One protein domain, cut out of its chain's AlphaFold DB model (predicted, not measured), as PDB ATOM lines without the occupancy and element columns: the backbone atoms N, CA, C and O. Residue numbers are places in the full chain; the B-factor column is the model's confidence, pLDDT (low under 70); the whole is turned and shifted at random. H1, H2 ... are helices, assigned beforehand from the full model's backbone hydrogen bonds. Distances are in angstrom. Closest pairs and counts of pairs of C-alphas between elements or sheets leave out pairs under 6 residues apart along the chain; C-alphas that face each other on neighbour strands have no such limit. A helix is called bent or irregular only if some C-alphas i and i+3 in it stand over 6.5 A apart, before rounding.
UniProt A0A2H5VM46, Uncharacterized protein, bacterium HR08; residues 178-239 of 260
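What this domain is: This is residues 178 to 239 of the 260 residues of an uncharacterized protein of bacterium HR08 (UniProt A0A2H5VM46). Two long helices, H1 and the bent H2, form an elongated body: the chain runs out along H1, turns at residues 201 to 205 and folds back along H2, which crosses H1 at a slant. Beyond the far end of H2, residues 226 to 239 stick out as an arm that holds the short helix H3 and adds to the length. The printed part has 62 residues with three named helices, in the order H1, H2, H3, and no named strand; the class is all helix. The whole is loose, with a radius of gyration of the C-alphas of 14.9 A and spans of 47 by 23 by 19 A.

How they stand to each other: H1, residues 179 to 200, has a kink of 27 degrees near residue 187 and is irregular, but only just: C-alphas 183 and 186 are 7.0 A apart. H2, residues 206 to 226, was assigned as one helix by its hydrogen bonds but is bent, with C-alphas 216 and 219 7.2 A apart. Its arms, H2a of residues 206 to 216 and H2b of residues 219 to 226, stand at a steep tilt of 63 degrees. With residues 187 to 195 alone, H1 touches H2a at a steep tilt of 45 degrees, opposite ways; their closest C-alphas, of Ala 191 and Arg 210, are 5.6 A apart. With residues 180 to 184 alone, H1 only just touches H2b, with 3 pairs of C-alphas within 8 A, the closest those of Arg 180 and Leu 225 at 7.2 A; the tilt is a shallow 22 degrees, opposite ways. H3, residues 232 to 237, is apart from H1, H2a and H2b. Every O i to N i+4 pair is within hydrogen-bond range in H2a, H2b and H3, and 13 of 18 are in H1.

Where its parts are: H1 is 34.0 A long, from C-alpha 179 at (-21.475, 20.446, -3.051). H2a measures 15.5 A, H2b 10.7 A and H3 9.0 A, ending at C-alpha 237 at (-18.446, 19.883, -23.341).

The domain as a whole: The C-alphas farthest apart, of Gly 202 and Thr 239, are 47.8 A apart. The printed part has no cut, and both links are tight. Residues 227 to 239 have pLDDT under 70.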
ATOM      1  N   SER A 178     -18.750  21.414   0.900       91.06
ATOM      2  CA  SER A 178     -20.075  20.937   0.519       91.06
ATOM      3  C   SER A 178     -20.281  21.095  -0.996       91.06
ATOM      4  O   SER A 178     -19.697  21.997  -1.601       91.06
ATOM      5  N   PRO A 179     -21.138  20.274  -1.635       85.75
ATOM      6  CA  PRO A 179     -21.475  20.446  -3.051       85.75
ATOM      7  C   PRO A 179     -21.944  21.867  -3.377       85.75
ATOM      8  O   PRO A 179     -21.553  22.438  -4.387       85.75
ATOM      9  N   ARG A 180     -22.713  22.466  -2.460       88.19
ATOM     10  CA  ARG A 180     -23.136  23.862  -2.544       88.19
ATOM     11  C   ARG A 180     -21.948  24.821  -2.574       88.19
ATOM     12  O   ARG A 180     -21.851  25.633  -3.486       88.19
ATOM     13  N   PHE A 181     -21.014  24.689  -1.634       90.56
ATOM     14  CA  PHE A 181     -19.856  25.575  -1.581       90.56
ATOM     15  C   PHE A 181     -18.935  25.414  -2.801       90.56
ATOM     16  O   PHE A 181     -18.393  26.397  -3.291       90.56
ATOM     17  N   LYS A 182     -18.822  24.203  -3.362       88.56
ATOM     18  CA  LYS A 182     -18.095  23.956  -4.622       88.56
ATOM     19  C   LYS A 182     -18.696  24.676  -5.835       88.56
ATOM     20  O   LYS A 182     -18.000  24.855  -6.823       88.56
ATOM     21  N   ILE A 183     -19.959  25.092  -5.773       86.19
ATOM     22  CA  ILE A 183     -20.584  25.938  -6.798       86.19
ATOM     23  C   ILE A 183     -20.406  27.419  -6.430       86.19
ATOM     24  O   ILE A 183     -20.148  28.252  -7.292       86.19
ATOM     25  N   GLU A 184     -20.512  27.745  -5.142       90.19
ATOM     26  CA  GLU A 184     -20.473  29.121  -4.642       90.19
ATOM     27  C   GLU A 184     -19.068  29.733  -4.605       90.19
ATOM     28  O   GLU A 184     -18.955  30.943  -4.763       90.19
ATOM     29  N   TYR A 185     -17.995  28.954  -4.417       91.62
ATOM     30  CA  TYR A 185     -16.663  29.502  -4.104       91.62
ATOM     31  C   TYR A 185     -16.167  30.544  -5.127       91.62
ATOM     32  O   TYR A 185     -15.507  31.511  -4.743       91.62
ATOM     33  N   GLY A 186     -16.555  30.407  -6.402       90.81
ATOM     34  CA  GLY A 186     -16.245  31.367  -7.461       90.81
ATOM     35  C   GLY A 186     -16.712  32.796  -7.156       90.81
ATOM     36  O   GLY A 186     -16.025  33.744  -7.527       90.81
ATOM     37  N   LEU A 187     -17.813  32.980  -6.414       92.62
ATOM     38  CA  LEU A 187     -18.288  34.309  -6.004       92.62
ATOM     39  C   LEU A 187     -17.241  35.042  -5.155       92.62
ATOM     40  O   LEU A 187     -17.018  36.237  -5.338       92.62
ATOM     41  N   TYR A 188     -16.562  34.315  -4.262       93.38
ATOM     42  CA  TYR A 188     -15.547  34.880  -3.378       93.38
ATOM     43  C   TYR A 188     -14.276  35.216  -4.158       93.38
ATOM     44  O   TYR A 188     -13.656  36.236  -3.872       93.38
ATOM     45  N   LEU A 189     -13.927  34.415  -5.172       93.94
ATOM     46  CA  LEU A 189     -12.796  34.689  -6.065       93.94
ATOM     47  C   LEU A 189     -13.022  35.971  -6.875       93.94
ATOM     48  O   LEU A 189     -12.182  36.867  -6.860       93.94
ATOM     49  N   PHE A 190     -14.190  36.141  -7.502       92.50
ATOM     50  CA  PHE A 190     -14.488  37.394  -8.210       92.50
ATOM     51  C   PHE A 190     -14.564  38.600  -7.267       92.50
ATOM     52  O   PHE A 190     -14.073  39.680  -7.605       92.50
ATOM     53  N   ALA A 191     -15.115  38.421  -6.066       93.94
ATOM     54  CA  ALA A 191     -15.099  39.458  -5.045       93.94
ATOM     55  C   ALA A 191     -13.663  39.828  -4.612       93.94
ATOM     56  O   ALA A 191     -13.407  41.004  -4.352       93.94
ATOM     57  N   ASN A 192     -12.731  38.864  -4.560       93.69
ATOM     58  CA  ASN A 192     -11.313  39.079  -4.232       93.69
ATOM     59  C   ASN A 192     -10.642  39.999  -5.258       93.69
ATOM     60  O   ASN A 192     -10.048  41.006  -4.874       93.69
ATOM     61  N   HIS A 193     -10.840  39.732  -6.555       91.31
ATOM     62  CA  HIS A 193     -10.316  40.583  -7.631       91.31
ATOM     63  C   HIS A 193     -10.814  42.030  -7.519       91.31
ATOM     64  O   HIS A 193     -10.046  42.977  -7.679       91.31
ATOM     65  N   MET A 194     -12.105  42.215  -7.222       92.75
ATOM     66  CA  MET A 194     -12.673  43.555  -7.085       92.75
ATOM     67  C   MET A 194     -12.129  44.281  -5.858       92.75
ATOM     68  O   MET A 194     -11.855  45.476  -5.944       92.75
ATOM     69  N   LYS A 195     -11.945  43.576  -4.734       92.88
ATOM     70  CA  LYS A 195     -11.445  44.159  -3.484       92.88
ATOM     71  C   LYS A 195     -10.097  44.855  -3.673       92.88
ATOM     72  O   LYS A 195      -9.941  45.962  -3.165       92.88
ATOM     73  N   ALA A 196      -9.185  44.276  -4.453       89.44
ATOM     74  CA  ALA A 196      -7.856  44.843  -4.681       89.44
ATOM     75  C   ALA A 196      -7.898  46.302  -5.185       89.44
ATOM     76  O   ALA A 196      -7.124  47.137  -4.723       89.44
ATOM     77  N   PHE A 197      -8.844  46.657  -6.063       92.00
ATOM     78  CA  PHE A 197      -8.992  48.037  -6.547       92.00
ATOM     79  C   PHE A 197      -9.450  49.013  -5.458       92.00
ATOM     80  O   PHE A 197      -9.039  50.173  -5.453       92.00
ATOM     81  N   PHE A 198     -10.299  48.556  -4.535       93.38
ATOM     82  CA  PHE A 198     -10.756  49.375  -3.414       93.38
ATOM     83  C   PHE A 198      -9.660  49.535  -2.361       93.38
ATOM     84  O   PHE A 198      -9.469  50.647  -1.874       93.38
ATOM     85  N   ASP A 199      -8.896  48.477  -2.084       89.44
ATOM     86  CA  ASP A 199      -7.740  48.536  -1.185       89.44
ATOM     87  C   ASP A 199      -6.695  49.537  -1.701       89.44
ATOM     88  O   ASP A 199      -6.230  50.391  -0.948       89.44
ATOM     89  N   LEU A 200      -6.397  49.513  -3.008       88.75
ATOM     90  CA  LEU A 200      -5.503  50.485  -3.655       88.75
ATOM     91  C   LEU A 200      -6.019  51.928  -3.559       88.75
ATOM     92  O   LEU A 200      -5.228  52.865  -3.473       88.75
ATOM     93  N   ALA A 201      -7.340  52.115  -3.566       92.44
ATOM     94  CA  ALA A 201      -7.973  53.416  -3.371       92.44
ATOM     95  C   ALA A 201      -8.094  53.821  -1.886       92.44
ATOM     96  O   ALA A 201      -8.610  54.902  -1.598       92.44
ATOM     97  N   GLY A 202      -7.662  52.972  -0.945       92.00
ATOM     98  CA  GLY A 202      -7.799  53.197   0.496       92.00
ATOM     99  C   GLY A 202      -9.243  53.112   1.002       92.00
ATOM    100  O   GLY A 202      -9.595  53.773   1.979       92.00
ATOM    101  N   VAL A 203     -10.105  52.350   0.321       94.19
ATOM    102  CA  VAL A 203     -11.530  52.210   0.651       94.19
ATOM    103  C   VAL A 203     -11.814  50.819   1.213       94.19
ATOM    104  O   VAL A 203     -11.837  49.829   0.486       94.19
ATOM    105  N   GLU A 204     -12.166  50.752   2.496       92.44
ATOM    106  CA  GLU A 204     -12.607  49.511   3.145       92.44
ATOM    107  C   GLU A 204     -13.989  49.073   2.628       92.44
ATOM    108  O   GLU A 204     -15.038  49.499   3.120       92.44
ATOM    109  N   ALA A 205     -14.002  48.229   1.593       93.00
ATOM    110  CA  ALA A 205     -15.225  47.791   0.914       93.00
ATOM    111  C   ALA A 205     -15.420  46.269   0.872       93.00
ATOM    112  O   ALA A 205     -16.441  45.827   0.349       93.00
ATOM    113  N   GLY A 206     -14.495  45.473   1.420       91.75
ATOM    114  CA  GLY A 206     -14.480  44.011   1.262       91.75
ATOM    115  C   GLY A 206     -15.826  43.342   1.564       91.75
ATOM    116  O   GLY A 206     -16.401  42.688   0.702       91.75
ATOM    117  N   GLU A 207     -16.392  43.570   2.751       93.25
ATOM    118  CA  GLU A 207     -17.679  42.967   3.130       93.25
ATOM    119  C   GLU A 207     -18.840  43.415   2.227       93.25
ATOM    120  O   GLU A 207     -19.707  42.617   1.871       93.25
ATOM    121  N   ARG A 208     -18.847  44.687   1.813       94.94
ATOM    122  CA  ARG A 208     -19.866  45.222   0.901       94.94
ATOM    123  C   ARG A 208     -19.772  44.569  -0.478       94.94
ATOM    124  O   ARG A 208     -20.802  44.243  -1.058       94.94
ATOM    125  N   ILE A 209     -18.556  44.378  -0.991       94.75
ATOM    126  CA  ILE A 209     -18.308  43.698  -2.269       94.75
ATOM    127  C   ILE A 209     -18.799  42.255  -2.174       94.75
ATOM    128  O   ILE A 209     -19.590  41.834  -3.011       94.75
ATOM    129  N   ARG A 210     -18.394  41.523  -1.129       93.69
ATOM    130  CA  ARG A 210     -18.818  40.136  -0.899       93.69
ATOM    131  C   ARG A 210     -20.339  39.992  -0.925       93.69
ATOM    132  O   ARG A 210     -20.851  39.191  -1.701       93.69
ATOM    133  N   ARG A 211     -21.057  40.824  -0.163       94.88
ATOM    134  CA  ARG A 211     -22.529  40.817  -0.140       94.88
ATOM    135  C   ARG A 211     -23.144  41.115  -1.499       94.88
ATOM    136  O   ARG A 211     -24.078  40.430  -1.890       94.88
ATOM    137  N   ALA A 212     -22.607  42.083  -2.240       95.12
ATOM    138  CA  ALA A 212     -23.109  42.395  -3.576       95.12
ATOM    139  C   ALA A 212     -22.980  41.193  -4.531       95.12
ATOM    140  O   ALA A 212     -23.901  40.920  -5.300       95.12
ATOM    141  N   PHE A 213     -21.875  40.442  -4.456       94.56
ATOM    142  CA  PHE A 213     -21.706  39.201  -5.221       94.56
ATOM    143  C   PHE A 213     -22.654  38.090  -4.749       94.56
ATOM    144  O   PHE A 213     -23.250  37.415  -5.586       94.56
ATOM    145  N   GLU A 214     -22.831  37.913  -3.437       93.12
ATOM    146  CA  GLU A 214     -23.775  36.938  -2.868       93.12
ATOM    147  C   GLU A 214     -25.222  37.226  -3.305       93.12
ATOM    148  O   GLU A 214     -25.912  36.325  -3.785       93.12
ATOM    149  N   GLU A 215     -25.668  38.482  -3.208       94.56
ATOM    150  CA  GLU A 215     -27.006  38.929  -3.615       94.56
ATOM    151  C   GLU A 215     -27.233  38.749  -5.121       94.56
ATOM    152  O   GLU A 215     -28.272  38.228  -5.534       94.56
ATOM    153  N   ALA A 216     -26.252  39.126  -5.948       92.88
ATOM    154  CA  ALA A 216     -26.340  38.977  -7.398       92.88
ATOM    155  C   ALA A 216     -26.346  37.503  -7.843       92.88
ATOM    156  O   ALA A 216     -27.037  37.150  -8.800       92.88
ATOM    157  N   ALA A 217     -25.597  36.634  -7.154       90.56
ATOM    158  CA  ALA A 217     -25.490  35.216  -7.492       90.56
ATOM    159  C   ALA A 217     -26.662  34.370  -6.963       90.56
ATOM    160  O   ALA A 217     -26.950  33.313  -7.533       90.56
ATOM    161  N   ALA A 218     -27.356  34.811  -5.907       90.00
ATOM    162  CA  ALA A 218     -28.367  34.016  -5.205       90.00
ATOM    163  C   ALA A 218     -29.452  33.388  -6.113       90.00
ATOM    164  O   ALA A 218     -29.711  32.189  -5.956       90.00
ATOM    165  N   PRO A 219     -30.052  34.100  -7.095       87.19
ATOM    166  CA  PRO A 219     -31.054  33.501  -7.981       87.19
ATOM    167  C   PRO A 219     -30.484  32.375  -8.857       87.19
ATOM    168  O   PRO A 219     -31.149  31.365  -9.094       87.19
ATOM    169  N   PHE A 220     -29.238  32.525  -9.319       84.50
ATOM    170  CA  PHE A 220     -28.558  31.537 -10.159       84.50
ATOM    171  C   PHE A 220     -28.143  30.308  -9.355       84.50
ATOM    172  O   PHE A 220     -28.337  29.184  -9.812       84.50
ATOM    173  N   LEU A 221     -27.630  30.513  -8.140       84.12
ATOM    174  CA  LEU A 221     -27.255  29.436  -7.225       84.12
ATOM    175  C   LEU A 221     -28.459  28.584  -6.837       84.12
ATOM    176  O   LEU A 221     -28.377  27.360  -6.891       84.12
ATOM    177  N   HIS A 222     -29.590  29.215  -6.506       82.81
ATOM    178  CA  HIS A 222     -30.825  28.486  -6.225       82.81
ATOM    179  C   HIS A 222     -31.208  27.586  -7.402       82.81
ATOM    180  O   HIS A 222     -31.503  26.411  -7.206       82.81
ATOM    181  N   ARG A 223     -31.157  28.116  -8.631       81.25
ATOM    182  CA  ARG A 223     -31.467  27.349  -9.840       81.25
ATOM    183  C   ARG A 223     -30.499  26.182 -10.055       81.25
ATOM    184  O   ARG A 223     -30.954  25.067 -10.258       81.25
ATOM    185  N   LEU A 224     -29.191  26.419  -9.956       78.56
ATOM    186  CA  LEU A 224     -28.158  25.388 -10.137       78.56
ATOM    187  C   LEU A 224     -28.228  24.265  -9.092       78.56
ATOM    188  O   LEU A 224     -27.804  23.149  -9.371       78.56
ATOM    189  N   LEU A 225     -28.724  24.564  -7.889       79.44
ATOM    190  CA  LEU A 225     -28.879  23.587  -6.810       79.44
ATOM    191  C   LEU A 225     -30.228  22.855  -6.847       79.44
ATOM    192  O   LEU A 225     -30.309  21.732  -6.352       79.44
ATOM    193  N   ALA A 226     -31.281  23.492  -7.369       79.88
ATOM    194  CA  ALA A 226     -32.636  22.942  -7.413       79.88
ATOM    195  C   ALA A 226     -32.934  22.160  -8.704       79.88
ATOM    196  O   ALA A 226     -33.661  21.167  -8.654       79.88
ATOM    197  N   ASP A 227     -32.383  22.587  -9.843       67.31
ATOM    198  CA  ASP A 227     -32.590  21.924 -11.129       67.31
ATOM    199  C   ASP A 227     -31.616  20.743 -11.279       67.31
ATOM    200  O   ASP A 227     -30.399  20.905 -11.256       67.31
ATOM    201  N   ALA A 228     -32.151  19.538 -11.501       58.41
ATOM    202  CA  ALA A 228     -31.357  18.353 -11.848       58.41
ATOM    203  C   ALA A 228     -30.832  18.381 -13.301       58.41
ATOM    204  O   ALA A 228     -30.109  17.477 -13.725       58.41
ATOM    205  N   GLU A 229     -31.219  19.386 -14.093       62.66
ATOM    206  CA  GLU A 229     -30.749  19.528 -15.464       62.66
ATOM    207  C   GLU A 229     -29.329  20.097 -15.495       62.66
ATOM    208  O   GLU A 229     -29.077  21.228 -15.085       62.66
ATOM    209  N   LEU A 230     -28.398  19.312 -16.045       59.75
ATOM    210  CA  LEU A 230     -27.043  19.763 -16.353       59.75
ATOM    211  C   LEU A 230     -27.098  21.076 -17.159       59.75
ATOM    212  O   LEU A 230     -27.745  21.088 -18.216       59.75
ATOM    213  N   PRO A 231     -26.410  22.151 -16.716       66.25
ATOM    214  CA  PRO A 231     -26.313  23.388 -17.483       66.25
ATOM    215  C   PRO A 231     -25.931  23.100 -18.936       66.25
ATOM    216  O   PRO A 231     -25.084  22.245 -19.197       66.25
ATOM    217  N   SER A 232     -26.551  23.809 -19.884       65.62
ATOM    218  CA  SER A 232     -26.458  23.505 -21.320       65.62
ATOM    219  C   SER A 232     -25.017  23.379 -21.824       65.62
ATOM    220  O   SER A 232     -24.743  22.504 -22.638       65.62
ATOM    221  N   ILE A 233     -24.086  24.176 -21.288       65.19
ATOM    222  CA  ILE A 233     -22.658  24.121 -21.629       65.19
ATOM    223  C   ILE A 233     -22.019  22.749 -21.371       65.19
ATOM    224  O   ILE A 233     -21.203  22.306 -22.169       65.19
ATOM    225  N   TRP A 234     -22.438  22.021 -20.335       61.69
ATOM    226  CA  TRP A 234     -21.917  20.680 -20.057       61.69
ATOM    227  C   TRP A 234     -22.361  19.664 -21.101       61.69
ATOM    228  O   TRP A 234     -21.599  18.757 -21.415       61.69
ATOM    229  N   ARG A 235     -23.552  19.836 -21.692       65.81
ATOM    230  CA  ARG A 235     -23.978  19.009 -22.829       65.81
ATOM    231  C   ARG A 235     -23.081  19.250 -24.042       65.81
ATOM    232  O   ARG A 235     -22.796  18.291 -24.736       65.81
ATOM    233  N   PHE A 236     -22.606  20.480 -24.254       63.31
ATOM    234  CA  PHE A 236     -21.648  20.803 -25.320       63.31
ATOM    235  C   PHE A 236     -20.221  20.320 -25.011       63.31
ATOM    236  O   PHE A 236     -19.533  19.866 -25.913       63.31
ATOM    237  N   MET A 237     -19.777  20.370 -23.749       61.41
ATOM    238  CA  MET A 237     -18.446  19.883 -23.341       61.41
ATOM    239  C   MET A 237     -18.349  18.354 -23.232       61.41
ATOM    240  O   MET A 237     -17.248  17.812 -23.254       61.41
ATOM    241  N   ALA A 238     -19.479  17.658 -23.084       63.69
ATOM    242  CA  ALA A 238     -19.544  16.199 -22.996       63.69
ATOM    243  C   ALA A 238     -19.566  15.505 -24.370       63.69
ATOM    244  O   ALA A 238     -19.628  14.276 -24.421       63.69
ATOM    245  N   THR A 239     -19.527  16.260 -25.472       61.81
ATOM    246  CA  THR A 239     -19.397  15.712 -26.826       61.81
ATOM    247  C   THR A 239     -18.065  16.147 -27.433       61.81
ATOM    248  O   THR A 239     -17.549  17.224 -27.148       61.81
TER     249      THR A 239